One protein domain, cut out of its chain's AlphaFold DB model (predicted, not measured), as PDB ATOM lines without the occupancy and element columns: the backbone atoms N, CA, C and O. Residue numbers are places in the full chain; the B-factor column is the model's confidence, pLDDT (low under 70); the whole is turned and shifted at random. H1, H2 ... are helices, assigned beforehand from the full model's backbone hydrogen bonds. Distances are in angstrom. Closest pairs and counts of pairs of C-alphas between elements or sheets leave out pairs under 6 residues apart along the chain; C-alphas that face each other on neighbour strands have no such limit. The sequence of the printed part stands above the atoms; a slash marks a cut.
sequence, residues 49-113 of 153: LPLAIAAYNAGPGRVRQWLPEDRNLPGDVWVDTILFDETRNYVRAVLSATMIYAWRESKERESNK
ATOM      1  N   LEU A  49     -14.392  44.304 -36.882       93.25
ATOM      2  CA  LEU A  49     -15.514  43.943 -37.738       93.25
ATOM      3  C   LEU A  49     -15.393  42.540 -38.374       93.25
ATOM      4  O   LEU A  49     -16.387  41.814 -38.318       93.25
ATOM      5  N   PRO A  50     -14.227  42.089 -38.893       94.75
ATOM      6  CA  PRO A  50     -14.099  40.737 -39.448       94.75
ATOM      7  C   PRO A  50     -14.441  39.637 -38.433       94.75
ATOM      8  O   PRO A  50     -15.175  38.701 -38.756       94.75
ATOM      9  N   LEU A  51     -13.993  39.788 -37.181       95.44
ATOM     10  CA  LEU A  51     -14.277  38.838 -36.100       95.44
ATOM     11  C   LEU A  51     -15.769  38.819 -35.746       95.44
ATOM     12  O   LEU A  51     -16.351  37.751 -35.555       95.44
ATOM     13  N   ALA A  52     -16.400  39.994 -35.681       96.88
ATOM     14  CA  ALA A  52     -17.822  40.115 -35.383       96.88
ATOM     15  C   ALA A  52     -18.697  39.477 -36.475       96.88
ATOM     16  O   ALA A  52     -19.626  38.737 -36.154       96.88
ATOM     17  N   ILE A  53     -18.371  39.702 -37.753       97.25
ATOM     18  CA  ILE A  53     -19.078  39.099 -38.894       97.25
ATOM     19  C   ILE A  53     -18.906  37.576 -38.887       97.25
ATOM     20  O   ILE A  53     -19.891  36.844 -38.994       97.25
ATOM     21  N   ALA A  54     -17.677  37.085 -38.698       97.50
ATOM     22  CA  ALA A  54     -17.416  35.651 -38.603       97.50
ATOM     23  C   ALA A  54     -18.201  35.017 -37.447       97.50
ATOM     24  O   ALA A  54     -18.790  33.947 -37.595       97.50
ATOM     25  N   ALA A  55     -18.271  35.699 -36.300       97.81
ATOM     26  CA  ALA A  55     -18.990  35.214 -35.131       97.81
ATOM     27  C   ALA A  55     -20.509  35.241 -35.315       97.81
ATOM     28  O   ALA A  55     -21.196  34.442 -34.679       97.81
ATOM     29  N   TYR A  56     -21.030  36.115 -36.178       98.12
ATOM     30  CA  TYR A  56     -22.445  36.140 -36.532       98.12
ATOM     31  C   TYR A  56     -22.850  34.857 -37.270       98.12
ATOM     32  O   TYR A  56     -23.886  34.276 -36.960       98.12
ATOM     33  N   ASN A  57     -22.010  34.392 -38.202       98.00
ATOM     34  CA  ASN A  57     -22.254  33.184 -38.996       98.00
ATOM     35  C   ASN A  57     -21.874  31.889 -38.250       98.00
ATOM     36  O   ASN A  57     -22.681  30.970 -38.152       98.00
ATOM     37  N   ALA A  58     -20.667  31.817 -37.681       97.25
ATOM     38  CA  ALA A  58     -20.116  30.583 -37.108       97.25
ATOM     39  C   ALA A  58     -20.291  30.452 -35.585       97.25
ATOM     40  O   ALA A  58     -20.080  29.374 -35.014       97.25
ATOM     41  N   GLY A  59     -20.665  31.545 -34.919       97.06
ATOM     42  CA  GLY A  59     -20.731  31.663 -33.469       97.06
ATOM     43  C   GLY A  59     -19.405  32.126 -32.836       97.06
ATOM     44  O   GLY A  59     -18.318  31.740 -33.274       97.06
ATOM     45  N   PRO A  60     -19.454  32.897 -31.730       96.75
ATOM     46  CA  PRO A  60     -18.262  33.472 -31.098       96.75
ATOM     47  C   PRO A  60     -17.333  32.430 -30.458       96.75
ATOM     48  O   PRO A  60     -16.167  32.720 -30.207       96.75
ATOM     49  N   GLY A  61     -17.841  31.230 -30.157       96.56
ATOM     50  CA  GLY A  61     -17.029  30.122 -29.648       96.56
ATOM     51  C   GLY A  61     -16.001  29.645 -30.671       96.56
ATOM     52  O   GLY A  61     -14.825  29.565 -30.333       96.56
ATOM     53  N   ARG A  62     -16.438  29.417 -31.917       96.00
ATOM     54  CA  ARG A  62     -15.566  28.987 -33.019       96.00
ATOM     55  C   ARG A  62     -14.555  30.055 -33.391       96.00
ATOM     56  O   ARG A  62     -13.374  29.760 -33.474       96.00
ATOM     57  N   VAL A  63     -14.991  31.312 -33.501       95.75
ATOM     58  CA  VAL A  63     -14.075  32.419 -33.817       95.75
ATOM     59  C   VAL A  63     -12.925  32.500 -32.816       95.75
ATOM     60  O   VAL A  63     -11.789  32.657 -33.231       95.75
ATOM     61  N   ARG A  64     -13.176  32.304 -31.512       93.69
ATOM     62  CA  ARG A  64     -12.091  32.261 -30.515       93.69
ATOM     63  C   ARG A  64     -11.106  31.111 -30.717       93.69
ATOM     64  O   ARG A  64      -9.954  31.280 -30.350       93.69
ATOM     65  N   GLN A  65     -11.552  29.976 -31.253       93.88
ATOM     66  CA  GLN A  65     -10.688  28.832 -31.565       93.88
ATOM     67  C   GLN A  65      -9.842  29.072 -32.821       93.88
ATOM     68  O   GLN A  65      -8.805  28.445 -32.974       93.88
ATOM     69  N   TRP A  66     -10.275  29.967 -33.712       94.12
ATOM     70  CA  TRP A  66      -9.547  30.327 -34.933       94.12
ATOM     71  C   TRP A  66      -8.611  31.522 -34.759       94.12
ATOM     72  O   TRP A  66      -7.952  31.926 -35.713       94.12
ATOM     73  N   LEU A  67      -8.585  32.151 -33.582       90.94
ATOM     74  CA  LEU A  67      -7.626  33.218 -33.325       90.94
ATOM     75  C   LEU A  67      -6.229  32.608 -33.160       90.94
ATOM     76  O   LEU A  67      -6.100  31.612 -32.446       90.94
ATOM     77  N   PRO A  68      -5.193  33.203 -33.777       85.44
ATOM     78  CA  PRO A  68      -3.824  32.760 -33.566       85.44
ATOM     79  C   PRO A  68      -3.415  33.001 -32.108       85.44
ATOM     80  O   PRO A  68      -3.935  33.908 -31.449       85.44
ATOM     81  N   GLU A  69      -2.488  32.188 -31.604       84.25
ATOM     82  CA  GLU A  69      -2.055  32.233 -30.201       84.25
ATOM     83  C   GLU A  69      -1.487  33.604 -29.812       84.25
ATOM     84  O   GLU A  69      -1.811  34.133 -28.748       84.25
ATOM     85  N   ASP A  70      -0.706  34.212 -30.708       83.75
ATOM     86  CA  ASP A  70      -0.073  35.519 -30.520       83.75
ATOM     87  C   ASP A  70      -1.014  36.711 -30.768       83.75
ATOM     88  O   ASP A  70      -0.674  37.846 -30.438       83.75
ATOM     89  N   ARG A  71      -2.208  36.462 -31.332       78.44
ATOM     90  CA  ARG A  71      -3.221  37.468 -31.702       78.44
ATOM     91  C   ARG A  71      -2.671  38.627 -32.543       78.44
ATOM     92  O   ARG A  71      -3.276  39.697 -32.559       78.44
ATOM     93  N   ASN A  72      -1.568  38.412 -33.256       80.75
ATOM     94  CA  ASN A  72      -0.841  39.463 -33.969       80.75
ATOM     95  C   ASN A  72      -1.018  39.372 -35.493       80.75
ATOM     96  O   ASN A  72      -0.093  39.618 -36.264       80.75
ATOM     97  N   LEU A  73      -2.216  38.988 -35.938       84.38
ATOM     98  CA  LEU A  73      -2.526  38.856 -37.356       84.38
ATOM     99  C   LEU A  73      -3.460  39.989 -37.798       84.38
ATOM    100  O   LEU A  73      -4.498  40.191 -37.159       84.38
ATOM    101  N   PRO A  74      -3.137  40.715 -38.886       85.69
ATOM    102  CA  PRO A  74      -4.059  41.667 -39.487       85.69
ATOM    103  C   PRO A  74      -5.413  41.016 -39.784       85.69
ATOM    104  O   PRO A  74      -5.488  39.852 -40.178       85.69
ATOM    105  N   GLY A  75      -6.496  41.761 -39.559       82.69
ATOM    106  CA  GLY A  75      -7.847  41.205 -39.601       82.69
ATOM    107  C   GLY A  75      -8.253  40.657 -40.970       82.69
ATOM    108  O   GLY A  75      -9.012  39.699 -41.021       82.69
ATOM    109  N   ASP A  76      -7.743  41.236 -42.056       81.25
ATOM    110  CA  ASP A  76      -7.914  40.773 -43.436       81.25
ATOM    111  C   ASP A  76      -7.157  39.467 -43.704       81.25
ATOM    112  O   ASP A  76      -7.751  38.514 -44.201       81.25
ATOM    113  N   VAL A  77      -5.895  39.378 -43.276       88.12
ATOM    114  CA  VAL A  77      -5.090  38.149 -43.371       88.12
ATOM    115  C   VAL A  77      -5.701  37.029 -42.526       88.12
ATOM    116  O   VAL A  77      -5.733  35.873 -42.941       88.12
ATOM    117  N   TRP A  78      -6.250  37.359 -41.354       93.56
ATOM    118  CA  TRP A  78      -6.950  36.394 -40.509       93.56
ATOM    119  C   TRP A  78      -8.179  35.779 -41.188       93.56
ATOM    120  O   TRP A  78      -8.452  34.600 -40.975       93.56
ATOM    121  N   VAL A  79      -8.905  36.517 -42.037       93.94
ATOM    122  CA  VAL A  79     -10.062  35.945 -42.753       93.94
ATOM    123  C   VAL A  79      -9.644  34.729 -43.573       93.94
ATOM    124  O   VAL A  79     -10.346  33.718 -43.575       93.94
ATOM    125  N   ASP A  80      -8.480  34.782 -44.214       92.75
ATOM    126  CA  ASP A  80      -7.999  33.711 -45.083       92.75
ATOM    127  C   ASP A  80      -7.614  32.436 -44.316       92.75
ATOM    128  O   ASP A  80      -7.586  31.354 -44.905       92.75
ATOM    129  N   THR A  81      -7.415  32.524 -42.997       93.44
ATOM    130  CA  THR A  81      -7.097  31.376 -42.132       93.44
ATOM    131  C   THR A  81      -8.336  30.698 -41.533       93.44
ATOM    132  O   THR A  81      -8.224  29.612 -40.961       93.44
ATOM    133  N   ILE A  82      -9.537  31.279 -41.694       95.19
ATOM    134  CA  ILE A  82     -10.798  30.695 -41.204       95.19
ATOM    135  C   ILE A  82     -10.996  29.306 -41.815       95.19
ATOM    136  O   ILE A  82     -11.043  29.172 -43.033       95.19
ATOM    137  N   LEU A  83     -11.170  28.279 -40.980       92.44
ATOM    138  CA  LEU A  83     -11.224  26.878 -41.423       92.44
ATOM    139  C   LEU A  83     -12.451  26.537 -42.276       92.44
ATOM    140  O   LEU A  83     -12.400  25.621 -43.090       92.44
ATOM    141  N   PHE A  84     -13.567  27.235 -42.071       97.06
ATOM    142  CA  PHE A  84     -14.806  26.968 -42.795       97.06
ATOM    143  C   PHE A  84     -14.912  27.874 -44.016       97.06
ATOM    144  O   PHE A  84     -15.043  29.091 -43.875       97.06
ATOM    145  N   ASP A  85     -14.927  27.273 -45.205       97.56
ATOM    146  CA  ASP A  85     -15.043  28.010 -46.468       97.56
ATOM    147  C   ASP A  85     -16.324  28.844 -46.539       97.56
ATOM    148  O   ASP A  85     -16.292  29.983 -46.999       97.56
ATOM    149  N   GLU A  86     -17.439  28.320 -46.021       96.94
ATOM    150  CA  GLU A  86     -18.701  29.058 -45.929       96.94
ATOM    151  C   GLU A  86     -18.526  30.356 -45.133       96.94
ATOM    152  O   GLU A  86     -18.848  31.438 -45.626       96.94
ATOM    153  N   THR A  87     -17.958  30.273 -43.925       97.94
ATOM    154  CA  THR A  87     -17.745  31.446 -43.070       97.94
ATOM    155  C   THR A  87     -16.737  32.407 -43.688       97.94
ATOM    156  O   THR A  87     -16.952  33.617 -43.659       97.94
ATOM    157  N   ARG A  88     -15.661  31.894 -44.292       97.62
ATOM    158  CA  ARG A  88     -14.663  32.710 -44.990       97.62
ATOM    159  C   ARG A  88     -15.300  33.522 -46.120       97.62
ATOM    160  O   ARG A  88     -15.136  34.741 -46.185       97.62
ATOM    161  N   ASN A  89     -16.076  32.862 -46.976       97.88
ATOM    162  CA  ASN A  89     -16.775  33.501 -48.088       97.88
ATOM    163  C   ASN A  89     -17.849  34.478 -47.600       97.88
ATOM    164  O   ASN A  89     -17.975  35.569 -48.154       97.88
ATOM    165  N   TYR A  90     -18.564  34.132 -46.528       97.50
ATOM    166  CA  TYR A  90     -19.529  35.018 -45.885       97.50
ATOM    167  C   TYR A  90     -18.872  36.316 -45.397       97.50
ATOM    168  O   TYR A  90     -19.360  37.404 -45.703       97.50
ATOM    169  N   VAL A  91     -17.739  36.226 -44.692       97.25
ATOM    170  CA  VAL A  91     -17.020  37.406 -44.189       97.25
ATOM    171  C   VAL A  91     -16.578  38.306 -45.338       97.25
ATOM    172  O   VAL A  91     -16.840  39.509 -45.301       97.25
ATOM    173  N   ARG A  92     -15.977  37.731 -46.388       96.19
ATOM    174  CA  ARG A  92     -15.570  38.485 -47.582       96.19
ATOM    175  C   ARG A  92     -16.759  39.194 -48.229       96.19
ATOM    176  O   ARG A  92     -16.693  40.399 -48.449       96.19
ATOM    177  N   ALA A  93     -17.864  38.484 -48.455       97.31
ATOM    178  CA  ALA A  93     -19.058  39.049 -49.079       97.31
ATOM    179  C   ALA A  93     -19.643  40.223 -48.273       97.31
ATOM    180  O   ALA A  93     -19.972  41.261 -48.848       97.31
ATOM    181  N   VAL A  94     -19.735  40.096 -46.945       96.00
ATOM    182  CA  VAL A  94     -20.267  41.160 -46.078       96.00
ATOM    183  C   VAL A  94     -19.332  42.370 -46.036       96.00
ATOM    184  O   VAL A  94     -19.812  43.503 -46.102       96.00
ATOM    185  N   LEU A  95     -18.012  42.167 -45.966       94.12
ATOM    186  CA  LEU A  95     -17.050  43.273 -46.011       94.12
ATOM    187  C   LEU A  95     -17.106  44.007 -47.358       94.12
ATOM    188  O   LEU A  95     -17.186  45.235 -47.375       94.12
ATOM    189  N   SER A  96     -17.162  43.279 -48.478       94.94
ATOM    190  CA  SER A  96     -17.332  43.875 -49.808       94.94
ATOM    191  C   SER A  96     -18.635  44.667 -49.914       94.94
ATOM    192  O   SER A  96     -18.620  45.819 -50.349       94.94
ATOM    193  N   ALA A  97     -19.752  44.094 -49.463       95.44
ATOM    194  CA  ALA A  97     -21.037  44.784 -49.451       95.44
ATOM    195  C   ALA A  97     -20.983  46.053 -48.589       95.44
ATOM    196  O   ALA A  97     -21.457  47.099 -49.020       95.44
ATOM    197  N   THR A  98     -20.348  45.996 -47.413       93.69
ATOM    198  CA  THR A  98     -20.185  47.155 -46.518       93.69
ATOM    199  C   THR A  98     -19.491  48.314 -47.235       93.69
ATOM    200  O   THR A  98     -19.960  49.447 -47.153       93.69
ATOM    201  N   MET A  99     -18.430  48.036 -47.999       93.62
ATOM    202  CA  MET A  99     -17.724  49.060 -48.779       93.62
ATOM    203  C   MET A  99     -18.585  49.630 -49.911       93.62
ATOM    204  O   MET A  99     -18.609  50.843 -50.112       93.62
ATOM    205  N   ILE A 100     -19.339  48.781 -50.616       96.00
ATOM    206  CA  ILE A 100     -20.258  49.217 -51.678       96.00
ATOM    207  C   ILE A 100     -21.351  50.132 -51.112       96.00
ATOM    208  O   ILE A 100     -21.617  51.194 -51.675       96.00
ATOM    209  N   TYR A 101     -21.971  49.753 -49.992       93.75
ATOM    210  CA  TYR A 101     -23.002  50.568 -49.348       93.75
ATOM    211  C   TYR A 101     -22.434  51.885 -48.815       93.75
ATOM    212  O   TYR A 101     -23.045  52.928 -49.037       93.75
ATOM    213  N   ALA A 102     -21.246  51.868 -48.203       93.75
ATOM    214  CA  ALA A 102     -20.577  53.081 -47.738       93.75
ATOM    215  C   ALA A 102     -20.270  54.054 -48.892       93.75
ATOM    216  O   ALA A 102     -20.516  55.254 -48.774       93.75
ATOM    217  N   TRP A 103     -19.789  53.538 -50.026       95.06
ATOM    218  CA  TRP A 103     -19.560  54.334 -51.234       95.06
ATOM    219  C   TRP A 103     -20.863  54.895 -51.819       95.06
ATOM    220  O   TRP A 103     -20.928  56.059 -52.217       95.06
ATOM    221  N   ARG A 104     -21.935  54.098 -51.845       95.81
ATOM    222  CA  ARG A 104     -23.236  54.561 -52.336       95.81
ATOM    223  C   ARG A 104     -23.796  55.685 -51.465       95.81
ATOM    224  O   ARG A 104     -24.254  56.693 -51.997       95.81
ATOM    225  N   GLU A 105     -23.714  55.543 -50.144       92.62
ATOM    226  CA  GLU A 105     -24.125  56.594 -49.211       92.62
ATOM    227  C   GLU A 105     -23.289  57.867 -49.372       92.62
ATOM    228  O   GLU A 105     -23.830  58.969 -49.276       92.62
ATOM    229  N   SER A 106     -21.980  57.755 -49.625       92.88
ATOM    230  CA  SER A 106     -21.149  58.942 -49.846       92.88
ATOM    231  C   SER A 106     -21.587  59.702 -51.101       92.88
ATOM    232  O   SER A 106     -21.699  60.926 -51.059       92.88
ATOM    233  N   LYS A 107     -21.918  58.984 -52.183       92.12
ATOM    234  CA  LYS A 107     -22.436  59.573 -53.428       92.12
ATOM    235  C   LYS A 107     -23.786  60.256 -53.241       92.12
ATOM    236  O   LYS A 107     -23.988  61.362 -53.734       92.12
ATOM    237  N   GLU A 108     -24.688  59.639 -52.489       88.69
ATOM    238  CA  GLU A 108     -25.987  60.233 -52.169       88.69
ATOM    239  C   GLU A 108     -25.835  61.513 -51.334       88.69
ATOM    240  O   GLU A 108     -26.453  62.535 -51.632       88.69
ATOM    241  N   ARG A 109     -24.938  61.517 -50.340       88.44
ATOM    242  CA  ARG A 109     -24.643  62.715 -49.536       88.44
ATOM    243  C   ARG A 109     -24.055  63.853 -50.372       88.44
ATOM    244  O   ARG A 109     -24.380  65.011 -50.121       88.44
ATOM    245  N   GLU A 110     -23.188  63.547 -51.336       87.81
ATOM    246  CA  GLU A 110     -22.647  64.530 -52.288       87.81
ATOM    247  C   GLU A 110     -23.759  65.129 -53.161       87.81
ATOM    248  O   GLU A 110     -23.863  66.354 -53.263       87.81
ATOM    249  N   SER A 111     -24.632  64.283 -53.715       85.94
ATOM    250  CA  SER A 111     -25.791  64.713 -54.508       85.94
ATOM    251  C   SER A 111     -26.722  65.623 -53.705       85.94
ATOM    252  O   SER A 111     -27.053  66.719 -54.151       85.94
ATOM    253  N   ASN A 112     -27.083  65.220 -52.483       84.50
ATOM    254  CA  ASN A 112     -28.006  65.974 -51.632       84.50
ATOM    255  C   ASN A 112     -27.447  67.355 -51.262       84.50
ATOM    256  O   ASN A 112     -28.189  68.335 -51.253       84.50
ATOM    257  N   LYS A 113     -26.136  67.473 -51.010       81.44
ATOM    258  CA  LYS A 113     -25.481  68.773 -50.787       81.44
ATOM    259  C   LYS A 113     -25.544  69.669 -52.021       81.44
ATOM    260  O   LYS A 113     -25.776  70.865 -51.874       81.44
TER     261      LYS A 113
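Overview. This is residues 49 to 113 of the 153 residues of the protein "SLT domain-containing protein" of Halothiobacillus sp. 15-55-196 (UniProt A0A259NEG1). One long, straight helix, H4, sticks out as an arm from a small compact head; the head is made of three short helices, H1, H2 and H3, together with the first part of H4. In the head, H1 packs on H4, with H2 crossing H1 and H3 folding back into H4 as a hairpin, while residues 96 to 113 of H4 make the arm. The printed part has 65 residues with four named helices, H1, H2, H3 and H4 in that order, and no named strand: the class is all helix. The whole is loose, with a radius of gyration of the C-alphas of 14.7 A, and spans 48 by 23 by 17 A, the arm making the length.

Arrangement. H4, residues 85 to 113, touches H1, residues 49 to 58, with residues 87 to 95 alone. The closest C-alphas of the two, those of Ala 54 and Val 91, are 5.9 A apart, and the helices run opposite ways at a steep tilt of 49 degrees. H4 touches H3, residues 75 to 81, with residues 88 to 92 alone; their closest C-alphas, those of Val 79 and Arg 88, are 6.1 A apart. H3 and H4 form a helical hairpin, running opposite ways at a shallow tilt of 28 degrees. H1 is the hub, touching three helices. It touches H3, the closest C-alphas being those of Pro 50 and Gly 75 at 6.3 A; the two run the same way at a tilt of 35.1 degrees, only just steep. H1 also touches H2, residues 60 to 65, the closest C-alphas being those of Ala 55 and Val 63 at 5.8 A, and the two stand about perpendicular at 76 degrees. H2 is apart from H3 and from H4. The helix packing is mostly crossed, with 1 of 4 touching pairs at a shallow tilt. In H1, H2 and H4 every O i to N i+4 pair is within hydrogen-bond range; in H3 1 of 3 is, beside 3 of 4 O i to N i+3 pairs.

Along the chain. H4 is 42.3 A long, from C-alpha 85 at (-15.043, 28.010, -46.468) to C-alpha 113 at (-25.481, 68.773, -50.787). H1 begins at C-alpha 49, at (-15.514, 43.943, -37.738), and is 14.1 A long. H3 is 10.2 A long and H2 8.9 A.

Size, cuts and confidence. The C-alphas of Glu 69 and Lys 113, the two farthest apart, are 48.0 A from each other. Without residues 96 to 113, which stand free, the body of 47 residues spans 26 by 20 by 17 A. The printed part has no cut. The links from H1 to H2 and from H3 to H4 are tight, the link of 9 residues from H2 to H3 is short, and no link is long. The mean pLDDT of the printed part is 92.7, and no printed residue is under 70.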